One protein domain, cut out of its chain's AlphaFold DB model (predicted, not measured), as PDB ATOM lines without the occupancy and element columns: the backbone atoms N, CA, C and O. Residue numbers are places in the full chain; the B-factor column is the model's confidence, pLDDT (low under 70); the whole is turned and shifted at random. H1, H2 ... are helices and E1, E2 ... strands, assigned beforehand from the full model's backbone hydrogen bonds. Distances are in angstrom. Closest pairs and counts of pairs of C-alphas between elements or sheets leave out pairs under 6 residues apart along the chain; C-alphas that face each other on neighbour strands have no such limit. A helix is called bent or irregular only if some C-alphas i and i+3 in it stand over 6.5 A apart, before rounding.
ATOM      1  N   LYS A  79     162.170 130.129 126.764       89.81
ATOM      2  CA  LYS A  79     162.228 128.660 126.804       89.81
ATOM      3  C   LYS A  79     161.419 128.024 127.933       89.81
ATOM      4  O   LYS A  79     160.521 127.245 127.642       89.81
ATOM      5  N   ASP A  80     161.683 128.386 129.184       89.88
ATOM      6  CA  ASP A  80     161.074 127.716 130.343       89.88
ATOM      7  C   ASP A  80     159.553 127.954 130.404       89.88
ATOM      8  O   ASP A  80     158.780 127.049 130.711       89.88
ATOM      9  N   LYS A  81     159.102 129.154 130.005       90.31
ATOM     10  CA  LYS A  81     157.672 129.497 129.886       90.31
ATOM     11  C   LYS A  81     156.986 128.746 128.743       90.31
ATOM     12  O   LYS A  81     155.793 128.465 128.827       90.31
ATOM     13  N   MET A  82     157.716 128.447 127.666       92.38
ATOM     14  CA  MET A  82     157.209 127.609 126.582       92.38
ATOM     15  C   MET A  82     157.159 126.135 126.998       92.38
ATOM     16  O   MET A  82     156.175 125.466 126.701       92.38
ATOM     17  N   GLU A  83     158.175 125.640 127.710       91.44
ATOM     18  CA  GLU A  83     158.220 124.261 128.203       91.44
ATOM     19  C   GLU A  83     157.039 123.950 129.127       91.44
ATOM     20  O   GLU A  83     156.391 122.913 128.969       91.44
ATOM     21  N   ASP A  84     156.725 124.873 130.040       91.50
ATOM     22  CA  ASP A  84     155.578 124.771 130.943       91.50
ATOM     23  C   ASP A  84     154.250 124.682 130.169       91.50
ATOM     24  O   ASP A  84     153.513 123.704 130.306       91.50
ATOM     25  N   ARG A  85     153.993 125.617 129.242       90.12
ATOM     26  CA  ARG A  85     152.795 125.587 128.378       90.12
ATOM     27  C   ARG A  85     152.708 124.342 127.505       90.12
ATOM     28  O   ARG A  85     151.621 123.813 127.290       90.12
ATOM     29  N   VAL A  86     153.834 123.851 126.994       92.12
ATOM     30  CA  VAL A  86     153.868 122.621 126.196       92.12
ATOM     31  C   VAL A  86     153.460 121.411 127.032       92.12
ATOM     32  O   VAL A  86     152.669 120.592 126.561       92.12
ATOM     33  N   LYS A  87     153.957 121.307 128.267       88.69
ATOM     34  CA  LYS A  87     153.645 120.202 129.181       88.69
ATOM     35  C   LYS A  87     152.218 120.265 129.726       88.69
ATOM     36  O   LYS A  87     151.567 119.225 129.790       88.69
ATOM     37  N   ASN A  88     151.744 121.459 130.077       90.38
ATOM     38  CA  ASN A  88     150.485 121.651 130.800       90.38
ATOM     39  C   ASN A  88     149.273 121.872 129.875       90.38
ATOM     40  O   ASN A  88     148.163 121.493 130.235       90.38
ATOM     41  N   GLU A  89     149.468 122.450 128.683       90.81
ATOM     42  CA  GLU A  89     148.376 122.856 127.784       90.81
ATOM     43  C   GLU A  89     148.499 122.235 126.383       90.81
ATOM     44  O   GLU A  89     147.628 121.463 125.965       90.81
ATOM     45  N   TYR A  90     149.558 122.560 125.627       92.88
ATOM     46  CA  TYR A  90     149.603 122.243 124.192       92.88
ATOM     47  C   TYR A  90     149.616 120.737 123.921       92.88
ATOM     48  O   TYR A  90     148.810 120.273 123.118       92.88
ATOM     49  N   LEU A  91     150.453 119.947 124.604       93.44
ATOM     50  CA  LEU A  91     150.599 118.522 124.279       93.44
ATOM     51  C   LEU A  91     149.311 117.726 124.524       93.44
ATOM     52  O   LEU A  91     149.001 116.812 123.760       93.44
ATOM     53  N   ALA A  92     148.547 118.068 125.563       92.56
ATOM     54  CA  ALA A  92     147.253 117.445 125.834       92.56
ATOM     55  C   ALA A  92     146.215 117.837 124.769       92.56
ATOM     56  O   ALA A  92     145.553 116.971 124.194       92.56
ATOM     57  N   ASN A  93     146.126 119.129 124.447       90.75
ATOM     58  CA  ASN A  93     145.179 119.648 123.460       90.75
ATOM     59  C   ASN A  93     145.462 119.127 122.040       90.75
ATOM     60  O   ASN A  93     144.536 118.729 121.335       90.75
ATOM     61  N   GLU A  94     146.729 119.057 121.629       94.81
ATOM     62  CA  GLU A  94     147.146 118.524 120.325       94.81
ATOM     63  C   GLU A  94     146.823 117.028 120.191       94.81
ATOM     64  O   GLU A  94     146.271 116.609 119.174       94.81
ATOM     65  N   LYS A  95     147.076 116.222 121.236       92.88
ATOM     66  CA  LYS A  95     146.690 114.797 121.269       92.88
ATOM     67  C   LYS A  95     145.174 114.592 121.220       92.88
ATOM     68  O   LYS A  95     144.706 113.659 120.576       92.88
ATOM     69  N   ASN A  96     144.396 115.446 121.883       92.06
ATOM     70  CA  ASN A  96     142.935 115.350 121.854       92.06
ATOM     71  C   ASN A  96     142.353 115.757 120.489       92.06
ATOM     72  O   ASN A  96     141.334 115.215 120.065       92.06
ATOM     73  N   LYS A  97     143.011 116.692 119.792       89.56
ATOM     74  CA  LYS A  97     142.585 117.226 118.492       89.56
ATOM     75  C   LYS A  97     142.934 116.310 117.313       89.56
ATOM     76  O   LYS A  97     142.158 116.239 116.364       89.56
ATOM     77  N   ASP A  98     144.071 115.613 117.359       91.12
ATOM     78  CA  ASP A  98     144.552 114.748 116.274       91.12
ATOM     79  C   ASP A  98     144.835 113.311 116.761       91.12
ATOM     80  O   ASP A  98     145.779 113.032 117.507       91.12
ATOM     81  N   LYS A  99     144.023 112.364 116.266       91.31
ATOM     82  CA  LYS A  99     144.135 110.926 116.557       91.31
ATOM     83  C   LYS A  99     145.464 110.324 116.090       91.31
ATOM     84  O   LYS A  99     146.000 109.451 116.772       91.31
ATOM     85  N   ASN A 100     145.998 110.772 114.953       89.25
ATOM     86  CA  ASN A 100     147.287 110.310 114.442       89.25
ATOM     87  C   ASN A 100     148.419 110.840 115.321       89.25
ATOM     88  O   ASN A 100     149.301 110.070 115.706       89.25
ATOM     89  N   PHE A 101     148.378 112.120 115.695       93.25
ATOM     90  CA  PHE A 101     149.357 112.702 116.615       93.25
ATOM     91  C   PHE A 101     149.369 111.950 117.953       93.25
ATOM     92  O   PHE A 101     150.428 111.522 118.416       93.25
ATOM     93  N   ASN A 102     148.195 111.682 118.531       94.62
ATOM     94  CA  ASN A 102     148.070 110.891 119.757       94.62
ATOM     95  C   ASN A 102     148.635 109.468 119.618       94.62
ATOM     96  O   ASN A 102     149.388 109.007 120.479       94.62
ATOM     97  N   LEU A 103     148.329 108.785 118.510       93.38
ATOM     98  CA  LEU A 103     148.858 107.452 118.225       93.38
ATOM     99  C   LEU A 103     150.390 107.463 118.109       93.38
ATOM    100  O   LEU A 103     151.043 106.623 118.722       93.38
ATOM    101  N   ALA A 104     150.980 108.435 117.406       93.12
ATOM    102  CA  ALA A 104     152.434 108.552 117.296       93.12
ATOM    103  C   ALA A 104     153.110 108.784 118.654       93.12
ATOM    104  O   ALA A 104     154.107 108.132 118.963       93.12
ATOM    105  N   TRP A 105     152.556 109.664 119.492       94.81
ATOM    106  CA  TRP A 105     153.059 109.874 120.853       94.81
ATOM    107  C   TRP A 105     152.893 108.633 121.741       94.81
ATOM    108  O   TRP A 105     153.757 108.370 122.577       94.81
ATOM    109  N   SER A 106     151.832 107.849 121.536       93.56
ATOM    110  CA  SER A 106     151.610 106.575 122.231       93.56
ATOM    111  C   SER A 106     152.622 105.505 121.804       93.56
ATOM    112  O   SER A 106     153.174 104.802 122.651       93.56
ATOM    113  N   GLU A 107     152.938 105.403 120.510       91.94
ATOM    114  CA  GLU A 107     154.003 104.521 120.008       91.94
ATOM    115  C   GLU A 107     155.396 104.980 120.461       91.94
ATOM    116  O   GLU A 107     156.230 104.150 120.824       91.94
ATOM    117  N   ALA A 108     155.643 106.290 120.530       91.75
ATOM    118  CA  ALA A 108     156.874 106.843 121.089       91.75
ATOM    119  C   ALA A 108     157.036 106.523 122.579       91.75
ATOM    120  O   ALA A 108     158.139 106.203 123.025       91.75
ATOM    121  N   GLU A 109     155.945 106.538 123.346       92.38
ATOM    122  CA  GLU A 109     155.954 106.123 124.748       92.38
ATOM    123  C   GLU A 109     156.191 104.615 124.902       92.38
ATOM    124  O   GLU A 109     157.018 104.210 125.721       92.38
ATOM    125  N   LYS A 110     155.556 103.767 124.079       90.31
ATOM    126  CA  LYS A 110     155.847 102.320 124.033       90.31
ATOM    127  C   LYS A 110     157.314 102.053 123.697       90.31
ATOM    128  O   LYS A 110     157.952 101.241 124.366       90.31
ATOM    129  N   TYR A 111     157.862 102.748 122.702       87.50
ATOM    130  CA  TYR A 111     159.269 102.651 122.309       87.50
ATOM    131  C   TYR A 111     160.212 103.074 123.439       87.50
ATOM    132  O   TYR A 111     161.136 102.332 123.786       87.50
ATOM    133  N   TYR A 112     159.949 104.230 124.056       86.62
ATOM    134  CA  TYR A 112     160.714 104.720 125.198       86.62
ATOM    135  C   TYR A 112     160.669 103.716 126.358       86.62
ATOM    136  O   TYR A 112     161.706 103.314 126.884       86.62
ATOM    137  N   ASN A 113     159.485 103.218 126.707       86.00
ATOM    138  CA  ASN A 113     159.332 102.238 127.778       86.00
ATOM    139  C   ASN A 113     160.043 100.913 127.449       86.00
ATOM    140  O   ASN A 113     160.746 100.373 128.300       86.00
ATOM    141  N   LYS A 114     159.971 100.421 126.206       83.56
ATOM    142  CA  LYS A 114     160.688  99.208 125.775       83.56
ATOM    143  C   LYS A 114     162.213  99.343 125.889       83.56
ATOM    144  O   LYS A 114     162.879  98.377 126.246       83.56
ATOM    145  N   ARG A 115     162.773 100.517 125.577       77.38
ATOM    146  CA  ARG A 115     164.231 100.735 125.496       77.38
ATOM    147  C   ARG A 115     164.860 101.339 126.767       77.38
ATOM    148  O   ARG A 115     166.058 101.165 126.965       77.38
ATOM    149  N   TRP A 116     164.080 101.973 127.650       74.75
ATOM    150  CA  TRP A 116     164.565 102.604 128.894       74.75
ATOM    151  C   TRP A 116     163.916 102.089 130.194       74.75
ATOM    152  O   TRP A 116     164.371 102.471 131.274       74.75
ATOM    153  N   ASN A 117     162.900 101.216 130.141       66.81
ATOM    154  CA  ASN A 117     162.192 100.705 131.330       66.81
ATOM    155  C   ASN A 117     162.528  99.234 131.662       66.81
ATOM    156  O   ASN A 117     161.699  98.489 132.183       66.81
ATOM    157  N   HIS A 118     163.750  98.785 131.353       56.19
ATOM    158  CA  HIS A 118     164.252  97.463 131.741       56.19
ATOM    159  C   HIS A 118     165.413  97.583 132.737       56.19
ATOM    160  O   HIS A 118     166.490  98.068 132.406       56.19
ATOM    161  N   LYS A 119     165.158  97.075 133.954       50.84
ATOM    162  CA  LYS A 119     166.017  97.048 135.157       50.84
ATOM    163  C   LYS A 119     166.276  98.414 135.822       50.84
ATOM    164  O   LYS A 119     167.069  99.235 135.360       50.84
ATOM    165  N   ARG A 120     165.667  98.605 137.006       51.19
ATOM    166  CA  ARG A 120     166.083  99.620 137.996       51.19
ATOM    167  C   ARG A 120     167.596  99.470 138.238       51.19
ATOM    168  O   ARG A 120     168.039  98.379 138.577       51.19
ATOM    169  N   GLY A 121     168.366 100.543 138.047       53.25
ATOM    170  CA  GLY A 121     169.808 100.590 138.344       53.25
ATOM    171  C   GLY A 121     170.742 100.900 137.166       53.25
ATOM    172  O   GLY A 121     171.855 101.352 137.407       53.25
ATOM    173  N   LYS A 122     170.321 100.733 135.901       54.12
ATOM    174  CA  LYS A 122     171.123 101.129 134.721       54.12
ATOM    175  C   LYS A 122     170.285 101.857 133.664       54.12
ATOM    176  O   LYS A 122     170.114 101.370 132.551       54.12
ATOM    177  N   ARG A 123     169.776 103.052 133.997       53.75
ATOM    178  CA  ARG A 123     169.302 103.984 132.957       53.75
ATOM    179  C   ARG A 123     170.512 104.425 132.119       53.75
ATOM    180  O   ARG A 123     171.479 104.898 132.714       53.75
ATOM    181  N   PRO A 124     170.484 104.309 130.779       52.62
ATOM    182  CA  PRO A 124     171.474 104.965 129.934       52.62
ATOM    183  C   PRO A 124     171.479 106.465 130.236       52.62
ATOM    184  O   PRO A 124     170.408 107.073 130.276       52.62
ATOM    185  N   SER A 125     172.656 107.057 130.448       53.88
ATOM    186  CA  SER A 125     172.785 108.505 130.641       53.88
ATOM    187  C   SER A 125     172.488 109.213 129.320       53.88
ATOM    188  O   SER A 125     173.364 109.374 128.469       53.88
ATOM    189  N   THR A 126     171.223 109.572 129.099       62.34
ATOM    190  CA  THR A 126     170.817 110.340 127.926       62.34
ATOM    191  C   THR A 126     170.951 111.826 128.207       62.34
ATOM    192  O   THR A 126     170.464 112.350 129.203       62.34
ATOM    193  N   SER A 127     171.567 112.528 127.260       70.56
ATOM    194  CA  SER A 127     171.638 113.991 127.205       70.56
ATOM    195  C   SER A 127     170.276 114.683 127.134       70.56
ATOM    196  O   SER A 127     170.180 115.884 127.375       70.56
ATOM    197  N   LEU A 128     169.250 113.925 126.753       82.31
ATOM    198  CA  LEU A 128     167.898 114.354 126.459       82.31
ATOM    199  C   LEU A 128     166.923 113.737 127.470       82.31
ATOM    200  O   LEU A 128     167.053 112.562 127.823       82.31
ATOM    201  N   GLY A 129     165.937 114.531 127.895       83.25
ATOM    202  CA  GLY A 129     164.798 114.057 128.684       83.25
ATOM    203  C   GLY A 129     163.852 113.163 127.874       83.25
ATOM    204  O   GLY A 129     163.937 113.107 126.641       83.25
ATOM    205  N   LYS A 130     162.931 112.485 128.571       86.75
ATOM    206  CA  LYS A 130     161.954 111.544 127.991       86.75
ATOM    207  C   LYS A 130     161.213 112.159 126.800       86.75
ATOM    208  O   LYS A 130     161.162 111.564 125.727       86.75
ATOM    209  N   GLU A 131     160.698 113.369 126.975       89.88
ATOM    210  CA  GLU A 131     159.853 114.081 126.016       89.88
ATOM    211  C   GLU A 131     160.633 114.436 124.743       89.88
ATOM    212  O   GLU A 131     160.127 114.258 123.639       89.88
ATOM    213  N   LYS A 132     161.904 114.838 124.888       91.69
ATOM    214  CA  LYS A 132     162.818 115.133 123.772       91.69
ATOM    215  C   LYS A 132     163.141 113.874 122.954       91.69
ATOM    216  O   LYS A 132     163.151 113.918 121.726       91.69
ATOM    217  N   ILE A 133     163.367 112.736 123.620       88.62
ATOM    218  CA  ILE A 133     163.598 111.436 122.962       88.62
ATOM    219  C   ILE A 133     162.333 110.975 122.227       88.62
ATOM    220  O   ILE A 133     162.407 110.540 121.077       88.62
ATOM    221  N   MET A 134     161.170 111.103 122.868       92.00
ATOM    222  CA  MET A 134     159.882 110.771 122.264       92.00
ATOM    223  C   MET A 134     159.568 111.673 121.065       92.00
ATOM    224  O   MET A 134     159.151 111.152 120.039       92.00
ATOM    225  N   ALA A 135     159.854 112.975 121.128       93.19
ATOM    226  CA  ALA A 135     159.684 113.902 120.006       93.19
ATOM    227  C   ALA A 135     160.543 113.523 118.784       93.19
ATOM    228  O   ALA A 135     160.031 113.488 117.664       93.19
ATOM    229  N   ILE A 136     161.819 113.158 118.985       91.94
ATOM    230  CA  ILE A 136     162.684 112.633 117.908       91.94
ATOM    231  C   ILE A 136     162.086 111.354 117.303       91.94
ATOM    232  O   ILE A 136     162.090 111.180 116.082       91.94
ATOM    233  N   TYR A 137     161.553 110.457 118.136       90.38
ATOM    234  CA  TYR A 137     160.933 109.223 117.655       90.38
ATOM    235  C   TYR A 137     159.632 109.490 116.881       90.38
ATOM    236  O   TYR A 137     159.473 108.964 115.788       90.38
ATOM    237  N   VAL A 138     158.750 110.374 117.368       91.38
ATOM    238  CA  VAL A 138     157.539 110.832 116.649       91.38
ATOM    239  C   VAL A 138     157.897 111.416 115.280       91.38
ATOM    240  O   VAL A 138     157.226 111.128 114.292       91.38
ATOM    241  N   TYR A 139     158.979 112.193 115.197       88.56
ATOM    242  CA  TYR A 139     159.461 112.771 113.940       88.56
ATOM    243  C   TYR A 139     160.081 111.738 112.979       88.56
ATOM    244  O   TYR A 139     160.130 111.973 111.776       88.56
ATOM    245  N   THR A 140     160.546 110.587 113.470       85.62
ATOM    246  CA  THR A 140     161.124 109.513 112.634       85.62
ATOM    247  C   THR A 140     160.179 108.324 112.410       85.62
ATOM    248  O   THR A 140     160.549 107.364 111.736       85.62
ATOM    249  N   LEU A 141     158.950 108.380 112.933       80.69
ATOM    250  CA  LEU A 141     157.980 107.287 112.880       80.69
ATOM    251  C   LEU A 141     157.346 107.133 111.484       80.69
ATOM    252  O   LEU A 141     156.764 108.074 110.942       80.69
ATOM    253  N   ASP A 142     157.397 105.920 110.916       70.25
ATOM    254  CA  ASP A 142     156.808 105.645 109.594       70.25
ATOM    255  C   ASP A 142     155.272 105.569 109.610       70.25
ATOM    256  O   ASP A 142     154.646 105.846 108.589       70.25
ATOM    257  N   LYS A 143     154.633 105.212 110.734       69.75
ATOM    258  CA  LYS A 143     153.164 105.216 110.861       69.75
ATOM    259  C   LYS A 143     152.698 105.572 112.282       69.75
ATOM    260  O   LYS A 143     153.085 104.866 113.212       69.75
ATOM    261  N   PRO A 144     151.813 106.575 112.449       82.88
ATOM    262  CA  PRO A 144     151.388 107.550 111.436       82.88
ATOM    263  C   PRO A 144     152.508 108.561 111.110       82.88
ATOM    264  O   PRO A 144     153.351 108.854 111.954       82.88
ATOM    265  N   ARG A 145     152.530 109.091 109.875       80.75
ATOM    266  CA  ARG A 145     153.634 109.911 109.321       80.75
ATOM    267  C   ARG A 145     153.598 111.379 109.760       80.75
ATOM    268  O   ARG A 145     153.542 112.277 108.924       80.75
ATOM    269  N   ILE A 146     153.682 111.627 111.065       88.75
ATOM    270  CA  ILE A 146     153.564 112.979 111.646       88.75
ATOM    271  C   ILE A 146     154.552 113.978 111.037       88.75
ATOM    272  O   ILE A 146     154.204 115.140 110.852       88.75
ATOM    273  N   TYR A 147     155.762 113.540 110.677       83.94
ATOM    274  CA  TYR A 147     156.793 114.422 110.123       83.94
ATOM    275  C   TYR A 147     156.365 115.157 108.843       83.94
ATOM    276  O   TYR A 147     156.879 116.243 108.583       83.94
ATOM    277  N   LEU A 148     155.461 114.590 108.034       81.25
ATOM    278  CA  LEU A 148     155.034 115.202 106.775       81.25
ATOM    279  C   LEU A 148     154.136 116.414 107.054       81.25
ATOM    280  O   LEU A 148     154.455 117.532 106.649       81.25
ATOM    281  N   ASP A 149     153.070 116.195 107.823       87.38
ATOM    282  CA  ASP A 149     152.096 117.224 108.195       87.38
ATOM    283  C   ASP A 149     152.735 118.292 109.092       87.38
ATOM    284  O   ASP A 149     152.555 119.492 108.875       87.38
ATOM    285  N   PHE A 150     153.592 117.865 110.026       92.50
ATOM    286  CA  PHE A 150     154.398 118.747 110.864       92.50
ATOM    287  C   PHE A 150     155.330 119.644 110.043       92.50
ATOM    288  O   PHE A 150     155.301 120.860 110.211       92.50
ATOM    289  N   ASN A 151     156.134 119.093 109.125       87.88
ATOM    290  CA  ASN A 151     157.045 119.908 108.314       87.88
ATOM    291  C   ASN A 151     156.295 120.843 107.355       87.88
ATOM    292  O   ASN A 151     156.776 121.945 107.089       87.88
ATOM    293  N   ASN A 152     155.122 120.443 106.857       85.25
ATOM    294  CA  ASN A 152     154.259 121.313 106.059       85.25
ATOM    295  C   ASN A 152     153.688 122.465 106.898       85.25
ATOM    296  O   ASN A 152     153.699 123.614 106.446       85.25
ATOM    297  N   ALA A 153     153.263 122.196 108.133       87.94
ATOM    298  CA  ALA A 153     152.826 123.227 109.066       87.94
ATOM    299  C   ALA A 153     153.973 124.185 109.428       87.94
ATOM    300  O   ALA A 153     153.814 125.397 109.300       87.94
ATOM    301  N   VAL A 154     155.149 123.662 109.794       89.19
ATOM    302  CA  VAL A 154     156.348 124.470 110.080       89.19
ATOM    303  C   VAL A 154     156.719 125.349 108.885       89.19
ATOM    304  O   VAL A 154     157.016 126.516 109.094       89.19
ATOM    305  N   ARG A 155     156.619 124.852 107.645       85.00
ATOM    306  CA  ARG A 155     156.955 125.602 106.420       85.00
ATOM    307  C   ARG A 155     155.990 126.731 106.060       85.00
ATOM    308  O   ARG A 155     156.400 127.672 105.386       85.00
ATOM    309  N   THR A 156     154.719 126.629 106.451       82.69
ATOM    310  CA  THR A 156     153.647 127.488 105.905       82.69
ATOM    311  C   THR A 156     152.880 128.307 106.945       82.69
ATOM    312  O   THR A 156     152.174 129.242 106.573       82.69
ATOM    313  N   GLN A 157     152.984 127.984 108.239       90.19
ATOM    314  CA  GLN A 157     152.061 128.489 109.265       90.19
ATOM    315  C   GLN A 157     152.664 129.520 110.236       90.19
ATOM    316  O   GLN A 157     152.078 129.747 111.294       90.19
ATOM    317  N   LYS A 158     153.765 130.214 109.900       89.56
ATOM    318  CA  LYS A 158     154.338 131.282 110.759       89.56
ATOM    319  C   LYS A 158     153.303 132.325 111.196       89.56
ATOM    320  O   LYS A 158     153.232 132.668 112.373       89.56
ATOM    321  N   SER A 159     152.437 132.768 110.283       89.88
ATOM    322  CA  SER A 159     151.344 133.716 110.570       89.88
ATOM    323  C   SER A 159     150.275 133.169 111.531       89.88
ATOM    324  O   SER A 159     149.577 133.940 112.183       89.88
ATOM    325  N   LYS A 160     150.166 131.841 111.653       89.44
ATOM    326  CA  LYS A 160     149.213 131.120 112.513       89.44
ATOM    327  C   LYS A 160     149.854 130.548 113.783       89.44
ATOM    328  O   LYS A 160     149.149 129.953 114.599       89.44
ATOM    329  N   TYR A 161     151.159 130.750 113.986       88.50
ATOM    330  CA  TYR A 161     151.923 130.182 115.101       88.50
ATOM    331  C   TYR A 161     151.372 130.577 116.480       88.50
ATOM    332  O   TYR A 161     151.323 129.752 117.383       88.50
ATOM    333  N   LYS A 162     150.871 131.808 116.637       84.44
ATOM    334  CA  LYS A 162     150.258 132.273 117.896       84.44
ATOM    335  C   LYS A 162     148.786 131.865 118.079       84.44
ATOM    336  O   LYS A 162     148.211 132.217 119.102       84.44
ATOM    337  N   THR A 163     148.158 131.191 117.106       85.12
ATOM    338  CA  THR A 163     146.699 130.959 117.100       85.12
ATOM    339  C   THR A 163     146.294 129.511 116.827       85.12
ATOM    340  O   THR A 163     145.729 128.863 117.698       85.12
ATOM    341  N   THR A 164     146.531 129.001 115.617       85.06
ATOM    342  CA  THR A 164     145.925 127.748 115.114       85.06
ATOM    343  C   THR A 164     146.936 126.680 114.703       85.06
ATOM    344  O   THR A 164     146.539 125.560 114.364       85.06
ATOM    345  N   PHE A 165     148.234 126.993 114.778       91.38
ATOM    346  CA  PHE A 165     149.301 125.994 114.705       91.38
ATOM    347  C   PHE A 165     149.026 124.871 115.718       91.38
ATOM    348  O   PHE A 165     148.502 125.121 116.798       91.38
ATOM    349  N   SER A 166     149.266 123.622 115.318       89.75
ATOM    350  CA  SER A 166     148.803 122.429 116.055       89.75
ATOM    351  C   SER A 166     149.945 121.473 116.416       89.75
ATOM    352  O   SER A 166     149.714 120.283 116.603       89.75
ATOM    353  N   TYR A 167     151.178 121.993 116.448       94.12
ATOM    354  CA  TYR A 167     152.397 121.227 116.716       94.12
ATOM    355  C   TYR A 167     153.424 122.021 117.546       94.12
ATOM    356  O   TYR A 167     154.635 121.839 117.384       94.12
ATOM    357  N   HIS A 168     152.966 122.919 118.422       94.69
ATOM    358  CA  HIS A 168     153.793 123.655 119.384       94.69
ATOM    359  C   HIS A 168     154.674 122.708 120.193       94.69
ATOM    360  O   HIS A 168     155.865 122.974 120.348       94.69
ATOM    361  N   SER A 169     154.124 121.577 120.643       95.00
ATOM    362  CA  SER A 169     154.860 120.611 121.467       95.00
ATOM    363  C   SER A 169     155.983 119.928 120.695       95.00
ATOM    364  O   SER A 169     157.109 119.825 121.181       95.00
ATOM    365  N   LEU A 170     155.694 119.470 119.471       94.94
ATOM    366  CA  LEU A 170     156.680 118.782 118.635       94.94
ATOM    367  C   LEU A 170     157.764 119.752 118.141       94.94
ATOM    368  O   LEU A 170     158.941 119.399 118.164       94.94
ATOM    369  N   HIS A 171     157.390 120.985 117.778       95.69
ATOM    370  CA  HIS A 171     158.343 122.042 117.429       95.69
ATOM    371  C   HIS A 171     159.277 122.367 118.600       95.69
ATOM    372  O   HIS A 171     160.497 122.329 118.441       95.69
ATOM    373  N   PHE A 172     158.717 122.615 119.789       95.19
ATOM    374  CA  PHE A 172     159.492 122.933 120.984       95.19
ATOM    375  C   PHE A 172     160.482 121.820 121.347       95.19
ATOM    376  O   PHE A 172     161.686 122.072 121.426       95.19
ATOM    377  N   PHE A 173     160.009 120.579 121.510       94.94
ATOM    378  CA  PHE A 173     160.874 119.483 121.949       94.94
ATOM    379  C   PHE A 173     161.947 119.104 120.919       94.94
ATOM    380  O   PHE A 173     163.039 118.711 121.329       94.94
ATOM    381  N   LEU A 174     161.693 119.242 119.610       93.81
ATOM    382  CA  LEU A 174     162.720 119.027 118.583       93.81
ATOM    383  C   LEU A 174     163.766 120.148 118.570       93.81
ATOM    384  O   LEU A 174     164.962 119.851 118.562       93.81
ATOM    385  N   THR A 175     163.347 121.417 118.618       91.75
ATOM    386  CA  THR A 175     164.267 122.567 118.692       91.75
ATOM    387  C   THR A 175     165.156 122.476 119.928       91.75
ATOM    388  O   THR A 175     166.380 122.565 119.821       91.75
ATOM    389  N   ASP A 176     164.573 122.212 121.096       91.06
ATOM    390  CA  ASP A 176     165.310 122.063 122.348       91.06
ATOM    391  C   ASP A 176     166.211 120.810 122.353       91.06
ATOM    392  O   ASP A 176     167.343 120.859 122.840       91.06
ATOM    393  N   ALA A 177     165.784 119.693 121.752       90.19
ATOM    394  CA  ALA A 177     166.651 118.525 121.589       90.19
ATOM    395  C   ALA A 177     167.893 118.842 120.742       90.19
ATOM    396  O   ALA A 177     169.010 118.519 121.149       90.19
ATOM    397  N   LEU A 178     167.717 119.517 119.601       88.62
ATOM    398  CA  LEU A 178     168.821 119.918 118.728       88.62
ATOM    399  C   LEU A 178     169.751 120.928 119.413       88.62
ATOM    400  O   LEU A 178     170.967 120.745 119.373       88.62
ATOM    401  N   GLN A 179     169.211 121.928 120.116       87.50
ATOM    402  CA  GLN A 179     170.005 122.862 120.928       87.50
ATOM    403  C   GLN A 179     170.801 122.132 122.025       87.50
ATOM    404  O   GLN A 179     171.998 122.368 122.178       87.50
ATOM    405  N   THR A 180     170.168 121.198 122.746       87.56
ATOM    406  CA  THR A 180     170.803 120.402 123.817       87.56
ATOM    407  C   THR A 180     171.938 119.516 123.285       87.56
ATOM    408  O   THR A 180     172.940 119.311 123.972       87.56
ATOM    409  N   LEU A 181     171.799 118.981 122.067       84.88
ATOM    410  CA  LEU A 181     172.847 118.199 121.400       84.88
ATOM    411  C   LEU A 181     173.975 119.088 120.858       84.88
ATOM    412  O   LEU A 181     175.139 118.714 120.974       84.88
ATOM    413  N   ASN A 182     173.655 120.262 120.306       80.38
ATOM    414  CA  ASN A 182     174.644 121.156 119.699       80.38
ATOM    415  C   ASN A 182     175.501 121.893 120.745       80.38
ATOM    416  O   ASN A 182     176.710 122.034 120.578       80.38
ATOM    417  N   ALA A 183     174.908 122.292 121.877       82.94
ATOM    418  CA  ALA A 183     175.620 122.965 122.969       82.94
ATOM    419  C   ALA A 183     176.784 122.136 123.551       82.94
ATOM    420  O   ALA A 183     177.724 122.703 124.102       82.94
ATOM    421  N   ARG A 184     176.738 120.804 123.397       77.69
ATOM    422  CA  ARG A 184     177.760 119.852 123.867       77.69
ATOM    423  C   ARG A 184     179.009 119.784 122.990       77.69
ATOM    424  O   ARG A 184     179.983 119.171 123.410       77.69
ATOM    425  N   LYS A 185     178.972 120.357 121.787       74.25
ATOM    426  CA  LYS A 185     180.117 120.380 120.874       74.25
ATOM    427  C   LYS A 185     180.950 121.652 121.063       74.25
ATOM    428  O   LYS A 185     180.350 122.716 121.288       74.25
ATOM    429  N   PRO A 186     182.291 121.572 120.925       75.56
ATOM    430  CA  PRO A 186     183.146 122.742 120.727       75.56
ATOM    431  C   PRO A 186     182.606 123.611 119.593       75.56
ATOM    432  O   PRO A 186     182.035 123.090 118.638       75.56
ATOM    433  N   GLU A 187     182.780 124.929 119.673       67.06
ATOM    434  CA  GLU A 187     182.156 125.862 118.724       67.06
ATOM    435  C   GLU A 187     182.531 125.578 117.259       67.06
ATOM    436  O   GLU A 187     181.655 125.570 116.395       67.06
ATOM    437  N   ALA A 188     183.787 125.192 117.008       62.09
ATOM    438  CA  ALA A 188     184.278 124.757 115.698       62.09
ATOM    439  C   ALA A 188     183.587 123.488 115.141       62.09
ATOM    440  O   ALA A 188     183.556 123.294 113.930       62.09
ATOM    441  N   GLU A 189     183.004 122.641 115.995       65.31
ATOM    442  CA  GLU A 189     182.319 121.390 115.625       65.31
ATOM    443  C   GLU A 189     180.782 121.512 115.592       65.31
ATOM    444  O   GLU A 189     180.077 120.543 115.282       65.31
ATOM    445  N   ARG A 190     180.233 122.685 115.935       69.88
ATOM    446  CA  ARG A 190     178.783 122.959 115.862       69.88
ATOM    447  C   ARG A 190     178.296 123.114 114.425       69.88
ATOM    448  O   ARG A 190     177.132 122.837 114.134       69.88
ATOM    449  N   CYS A 191     179.183 123.542 113.532       69.75
ATOM    450  CA  CYS A 191     178.927 123.639 112.104       69.75
ATOM    451  C   CYS A 191     179.177 122.282 111.441       69.75
ATOM    452  O   CYS A 191     180.292 121.768 111.448       69.75
ATOM    453  N   LEU A 192     178.125 121.687 110.877       69.12
ATOM    454  CA  LEU A 192     178.177 120.377 110.235       69.12
ATOM    455  C   LEU A 192     177.936 120.525 108.735       69.12
ATOM    456  O   LEU A 192     177.005 121.217 108.314       69.12
ATOM    457  N   THR A 193     178.746 119.837 107.934       66.31
ATOM    458  CA  THR A 193     178.465 119.648 106.508       66.31
ATOM    459  C   THR A 193     177.475 118.501 106.364       66.31
ATOM    460  O   THR A 193     177.778 117.355 106.695       66.31
ATOM    461  N   GLY A 194     176.269 118.828 105.906       60.09
ATOM    462  CA  GLY A 194     175.196 117.874 105.669       60.09
ATOM    463  C   GLY A 194     174.951 117.679 104.179       60.09
ATOM    464  O   GLY A 194     174.785 118.651 103.441       60.09
ATOM    465  N   TYR A 195     174.852 116.422 103.762       60.84
ATOM    466  CA  TYR A 195     174.421 116.026 102.427       60.84
ATOM    467  C   TYR A 195     173.004 115.461 102.516       60.84
ATOM    468  O   TYR A 195     172.697 114.613 103.355       60.84
ATOM    469  N   ARG A 196     172.105 115.943 101.658       53.66
ATOM    470  CA  ARG A 196     170.731 115.436 101.569       53.66
ATOM    471  C   ARG A 196     170.323 115.366 100.108       53.66
ATOM    472  O   ARG A 196     170.205 116.393  99.447       53.66
ATOM    473  N   ARG A 197     170.073 114.150  99.620       54.06
ATOM    474  CA  ARG A 197     169.416 113.945  98.327       54.06
ATOM    475  C   ARG A 197     167.933 114.288  98.449       54.06
ATOM    476  O   ARG A 197     167.299 114.021  99.469       54.06
ATOM    477  N   VAL A 198     167.406 114.922  97.411       52.44
ATOM    478  CA  VAL A 198     166.079 115.541  97.370       52.44
ATOM    479  C   VAL A 198     165.484 115.310  95.987       52.44
ATOM    480  O   VAL A 198     166.178 115.468  94.986       52.44
ATOM    481  N   ASP A 199     164.213 114.911  95.928       43.94
ATOM    482  CA  ASP A 199     163.512 114.627  94.667       43.94
ATOM    483  C   ASP A 199     162.761 115.870  94.163       43.94
ATOM    484  O   ASP A 199     161.543 115.895  93.997       43.94
ATOM    485  N   SER A 200     163.485 116.983  94.082       46.88
ATOM    486  CA  SER A 200     162.944 118.297  93.736       46.88
ATOM    487  C   SER A 200     164.040 119.134  93.089       46.88
ATOM    488  O   SER A 200     165.208 119.030  93.464       46.88
ATOM    489  N   TYR A 201     163.667 119.962  92.117       47.22
ATOM    490  CA  TYR A 201     164.607 120.821  91.403       47.22
ATOM    491  C   TYR A 201     164.640 122.200  92.055       47.22
ATOM    492  O   TYR A 201     163.611 122.865  92.164       47.22
ATOM    493  N   PHE A 202     165.825 122.633  92.467       54.12
ATOM    494  CA  PHE A 202     166.043 123.930  93.101       54.12
ATOM    495  C   PHE A 202     166.649 124.920  92.099       54.12
ATOM    496  O   PHE A 202     167.180 124.520  91.059       54.12
ATOM    497  N   SER A 203     166.568 126.221  92.393       53.09
ATOM    498  CA  SER A 203     167.278 127.224  91.589       53.09
ATOM    499  C   SER A 203     168.786 126.967  91.643       53.09
ATOM    500  O   SER A 203     169.324 126.683  92.709       53.09
ATOM    501  N   GLN A 204     169.467 127.078  90.501       53.62
ATOM    502  CA  GLN A 204     170.927 126.932  90.420       53.62
ATOM    503  C   GLN A 204     171.659 128.241  90.784       53.62
ATOM    504  O   GLN A 204     172.839 128.219  91.121       53.62
ATOM    505  N   ASP A 205     170.945 129.372  90.807       56.03
ATOM    506  CA  ASP A 205     171.434 130.680  91.262       56.03
ATOM    507  C   ASP A 205     171.365 130.796  92.803       56.03
ATOM    508  O   ASP A 205     170.615 131.595  93.373       56.03
ATOM    509  N   VAL A 206     172.100 129.919  93.495       57.22
ATOM    510  CA  VAL A 206     172.106 129.802  94.974       57.22
ATOM    511  C   VAL A 206     173.503 129.653  95.583       57.22
ATOM    512  O   VAL A 206     173.641 129.628  96.807       57.22
ATOM    513  N   LEU A 207     174.548 129.587  94.751       55.91
ATOM    514  CA  LEU A 207     175.940 129.620  95.202       55.91
ATOM    515  C   LEU A 207     176.178 130.842  96.102       55.91
ATOM    516  O   LEU A 207     175.812 131.963  95.756       55.91
ATOM    517  N   ASN A 208     176.787 130.605  97.265       56.31
ATOM    518  CA  ASN A 208     177.120 131.610  98.282       56.31
ATOM    519  C   ASN A 208     175.932 132.397  98.879       56.31
ATOM    520  O   ASN A 208     176.154 133.369  99.600       56.31
ATOM    521  N   LYS A 209     174.679 131.975  98.649       63.94
ATOM    522  CA  LYS A 209     173.495 132.586  99.275       63.94
ATOM    523  C   LYS A 209     173.144 131.884 100.590       63.94
ATOM    524  O   LYS A 209     173.239 130.663 100.706       63.94
ATOM    525  N   GLY A 210     172.722 132.659 101.588       64.19
ATOM    526  CA  GLY A 210     172.162 132.123 102.830       64.19
ATOM    527  C   GLY A 210     170.749 131.592 102.592       64.19
ATOM    528  O   GLY A 210     169.904 132.320 102.079       64.19
ATOM    529  N   ILE A 211     170.495 130.337 102.968       72.56
ATOM    530  CA  ILE A 211     169.215 129.650 102.738       72.56
ATOM    531  C   ILE A 211     168.668 129.047 104.035       72.56
ATOM    532  O   ILE A 211     169.419 128.737 104.962       72.56
ATOM    533  N   ARG A 212     167.356 128.815 104.088       75.69
ATOM    534  CA  ARG A 212     166.686 128.089 105.170       75.69
ATOM    535  C   ARG A 212     165.718 127.070 104.569       75.69
ATOM    536  O   ARG A 212     164.840 127.423 103.799       75.69
ATOM    537  N   PHE A 213     165.803 125.807 104.987       73.19
ATOM    538  CA  PHE A 213     164.944 124.729 104.459       73.19
ATOM    539  C   PHE A 213     163.439 124.881 104.757       73.19
ATOM    540  O   PHE A 213     162.620 124.116 104.237       73.19
ATOM    541  N   GLY A 214     163.063 125.817 105.633       76.62
ATOM    542  CA  GLY A 214     161.685 126.047 106.067       76.62
ATOM    543  C   GLY A 214     161.056 124.896 106.855       76.62
ATOM    544  O   GLY A 214     159.868 124.934 107.136       76.62
ATOM    545  N   SER A 215     161.815 123.858 107.200       82.69
ATOM    546  CA  SER A 215     161.363 122.758 108.048       82.69
ATOM    547  C   SER A 215     162.548 122.108 108.749       82.69
ATOM    548  O   SER A 215     163.705 122.362 108.399       82.69
ATOM    549  N   PHE A 216     162.262 121.204 109.683       83.00
ATOM    550  CA  PHE A 216     163.268 120.263 110.158       83.00
ATOM    551  C   PHE A 216     163.711 119.383 108.980       83.00
ATOM    552  O   PHE A 216     162.942 119.120 108.047       83.00
ATOM    553  N   THR A 217     164.978 118.971 108.976       72.44
ATOM    554  CA  THR A 217     165.570 118.221 107.865       72.44
ATOM    555  C   THR A 217     166.595 117.218 108.385       72.44
ATOM    556  O   THR A 217     167.409 117.533 109.250       72.44
ATOM    557  N   SER A 218     166.520 115.987 107.888       72.00
ATOM    558  CA  SER A 218     167.480 114.913 108.155       72.00
ATOM    559  C   SER A 218     168.527 114.860 107.038       72.00
ATOM    560  O   SER A 218     168.169 114.780 105.863       72.00
ATOM    561  N   SER A 219     169.811 114.890 107.385       65.12
ATOM    562  CA  SER A 219     170.922 114.903 106.420       65.12
ATOM    563  C   SER A 219     172.035 113.959 106.882       65.12
ATOM    564  O   SER A 219     172.197 113.749 108.084       65.12
ATOM    565  N   SER A 220     172.800 113.393 105.947       57.94
ATOM    566  CA  SER A 220     173.959 112.535 106.225       57.94
ATOM    567  C   SER A 220     175.254 113.351 106.310       57.94
ATOM    568  O   SER A 220     175.369 114.417 105.713       57.94
ATOM    569  N   MET A 221     176.257 112.840 107.031       50.25
ATOM    570  CA  MET A 221     177.574 113.493 107.180       50.25
ATOM    571  C   MET A 221     178.555 113.214 106.026       50.25
ATOM    572  O   MET A 221     179.671 113.722 106.037       50.25
ATOM    573  N   GLY A 222     178.164 112.418 105.028       47.09
ATOM    574  CA  GLY A 222     179.010 112.089 103.880       47.09
ATOM    575  C   GLY A 222     178.221 112.016 102.577       47.09
ATOM    576  O   GLY A 222     177.041 111.659 102.578       47.09
ATOM    577  N   CYS A 223     178.903 112.323 101.472       41.94
ATOM    578  CA  CYS A 223     178.381 112.215 100.108       41.94
ATOM    579  C   CYS A 223     178.667 110.831  99.476       41.94
ATOM    580  O   CYS A 223     178.760 110.701  98.259       41.94
ATOM    581  N   GLY A 224     178.843 109.801 100.312       36.50
ATOM    582  CA  GLY A 224     179.082 108.419  99.894       36.50
ATOM    583  C   GLY A 224     177.775 107.649  99.712       36.50
ATOM    584  O   GLY A 224     176.894 107.709 100.567       36.50
ATOM    585  N   GLY A 225     177.655 106.929  98.597       31.94
ATOM    586  CA  GLY A 225     176.506 106.075  98.289       31.94
ATOM    587  C   GLY A 225     176.103 106.183  96.824       31.94
ATOM    588  O   GLY A 225     175.232 106.990  96.510       31.94
ATOM    589  N   GLU A 226     176.784 105.382  96.001       30.50
ATOM    590  CA  GLU A 226     176.543 104.950  94.611       30.50
ATOM    591  C   GLU A 226     175.965 105.930  93.564       30.50
ATOM    592  O   GLU A 226     175.062 106.742  93.777       30.50
ATOM    593  N   THR A 227     176.538 105.838  92.363       35.53
ATOM    594  CA  THR A 227     176.376 106.781  91.254       35.53
ATOM    595  C   THR A 227     175.003 106.696  90.585       35.53
ATOM    596  O   THR A 227     174.719 105.764  89.833       35.53
ATOM    597  N   GLY A 228     174.186 107.735  90.762       29.44
ATOM    598  CA  GLY A 228     172.960 107.965  89.997       29.44
ATOM    599  C   GLY A 228     172.779 109.452  89.685       29.44
ATOM    600  O   GLY A 228     173.055 110.300  90.530       29.44
ATOM    601  N   ARG A 229     172.313 109.785  88.471       35.34
ATOM    602  CA  ARG A 229     172.123 111.175  88.004       35.34
ATOM    603  C   ARG A 229     171.013 111.911  88.778       35.34
ATOM    604  O   ARG A 229     169.889 111.994  88.289       35.34
ATOM    605  N   ARG A 230     171.327 112.491  89.942       34.78
ATOM    606  CA  ARG A 230     170.569 113.575  90.611       34.78
ATOM    607  C   ARG A 230     171.551 114.494  91.349       34.78
ATOM    608  O   ARG A 230     172.618 114.043  91.750       34.78
ATOM    609  N   GLN A 231     171.208 115.772  91.512       35.28
ATOM    610  CA  GLN A 231     172.090 116.749  92.164       35.28
ATOM    611  C   GLN A 231     172.307 116.401  93.647       35.28
ATOM    612  O   GLN A 231     171.354 116.340  94.425       35.28
ATOM    613  N   CYS A 232     173.566 116.212  94.043       35.06
ATOM    614  CA  CYS A 232     173.973 116.271  95.443       35.06
ATOM    615  C   CYS A 232     174.293 117.723  95.799       35.06
ATOM    616  O   CYS A 232     175.064 118.373  95.100       35.06
ATOM    617  N   PHE A 233     173.733 118.207  96.903       41.25
ATOM    618  CA  PHE A 233     174.095 119.494  97.481       41.25
ATOM    619  C   PHE A 233     174.796 119.262  98.822       41.25
ATOM    620  O   PHE A 233     174.259 118.569  99.693       41.25
ATOM    621  N   GLY A 234     175.984 119.844  98.977       41.28
ATOM    622  CA  GLY A 234     176.625 120.027 100.274       41.28
ATOM    623  C   GLY A 234     176.182 121.356 100.878       41.28
ATOM    624  O   GLY A 234     176.236 122.387 100.210       41.28
ATOM    625  N   PHE A 235     175.745 121.341 102.136       46.94
ATOM    626  CA  PHE A 235     175.389 122.553 102.873       46.94
ATOM    627  C   PHE A 235     176.124 122.580 104.215       46.94
ATOM    628  O   PHE A 235     176.101 121.589 104.948       46.94
ATOM    629  N   CYS A 236     176.741 123.713 104.557       41.12
ATOM    630  CA  CYS A 236     177.371 123.925 105.860       41.12
ATOM    631  C   CYS A 236     176.442 124.739 106.772       41.12
ATOM    632  O   CYS A 236     175.970 125.816 106.396       41.12
ATOM    633  N   SER A 237     176.163 124.242 107.977       45.38
ATOM    634  CA  SER A 237     175.256 124.916 108.910       45.38
ATOM    635  C   SER A 237     175.933 126.072 109.666       45.38
ATOM    636  O   SER A 237     176.428 125.877 110.771       45.38
TER     637      SER A 237
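AT A GLANCE: This is residues 79 to 237 of the 742 residues of the protein "NAD(P)(+)--arginine ADP-ribosyltransferase" of Collichthys lucidus (UniProt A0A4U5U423). Two unequal lobes meet here: five helices, H1 to H5, pack crosswise on one another, and beside them lies a looser lobe of loops around a small two-stranded hairpin, E1 and E2, reached through the end of H5 and the short H6. H3 and H5 lie nearest the middle, while residues 117 to 122 and 203 to 209 stick out. The printed part has 159 residues, with six named helices followed by two named strands, H1 H2 H3 H4 H5 H6 E1 E2; the sheet, E1 - E2, is antiparallel, and the class is mostly helix. It is only just compact, close to loose, with a radius of gyration of the C-alphas of 17.8 A and spans of 49 by 41 by 31 A.

IN THESE COORDINATES: Start at the small sheet: E1 is residues 193 to 195, and E2, residues 234 to 236, ends at C-alpha 236 at (177.371, 123.925, 105.860). Just before E1 find H6, residues 187 to 190, and before that H5, residues 168 to 182, 21.0 A long. Find C-alpha 79 at (162.228, 128.660, 126.804); from there H1 runs 24.2 A to residue 97, with a kink of 44 degrees near residue 86, and it is irregular, C-alphas 88 and 91 being 7.2 A apart. H2, residues 99 to 116, runs 25.3 A from C-alpha 99 at (144.135, 110.926, 116.557). H3 is residues 130 to 140, 15.5 A, and H4 residues 146 to 156, 15.6 A.

HOW THE PARTS SIT: Look first at the hairpin of E1 and E2, where N 194 and O 235 are 2.9 A apart and N 235 and O 194 3.1 A, both within hydrogen-bond range. E1 and E2 are apart from H5. H6 is close to H5 but not clearly touching, the closest C-alphas being Asn 182 and Arg 190 at 5.9 A. H5 touches H3, about perpendicular at 78 degrees, closest at C-alphas 132 and 173, 5.1 A. With residues 168 to 172 alone, H5 touches H1 at a steep tilt of 43 degrees, closest at C-alphas 86 and 169, 5.2 A. H2, with residues 104 to 112 alone, touches H3 at a steep tilt of 60 degrees, closest at C-alphas 108 and 134, 5.1 A. H3 and H4 touch only at the corner, closest at C-alphas 139 and 147, 4.9 A. Every O i to N i+4 pair is within hydrogen-bond range in H2, H3, H4 and H5; H1 has 12 of 15, and H6 is too short for such a pair.

THE WHOLE: The C-alphas farthest apart, Arg 120 and Asp 205, are 56.4 A apart. The printed part has no cut. The links H2 to H3, H4 to H5 and E1 to E2 are long, the last with 38 residues. Mean pLDDT of the printed part is 75.5; look for values under 70 in residues 117 to 126, 143, 187 to 210 and 219 to 237.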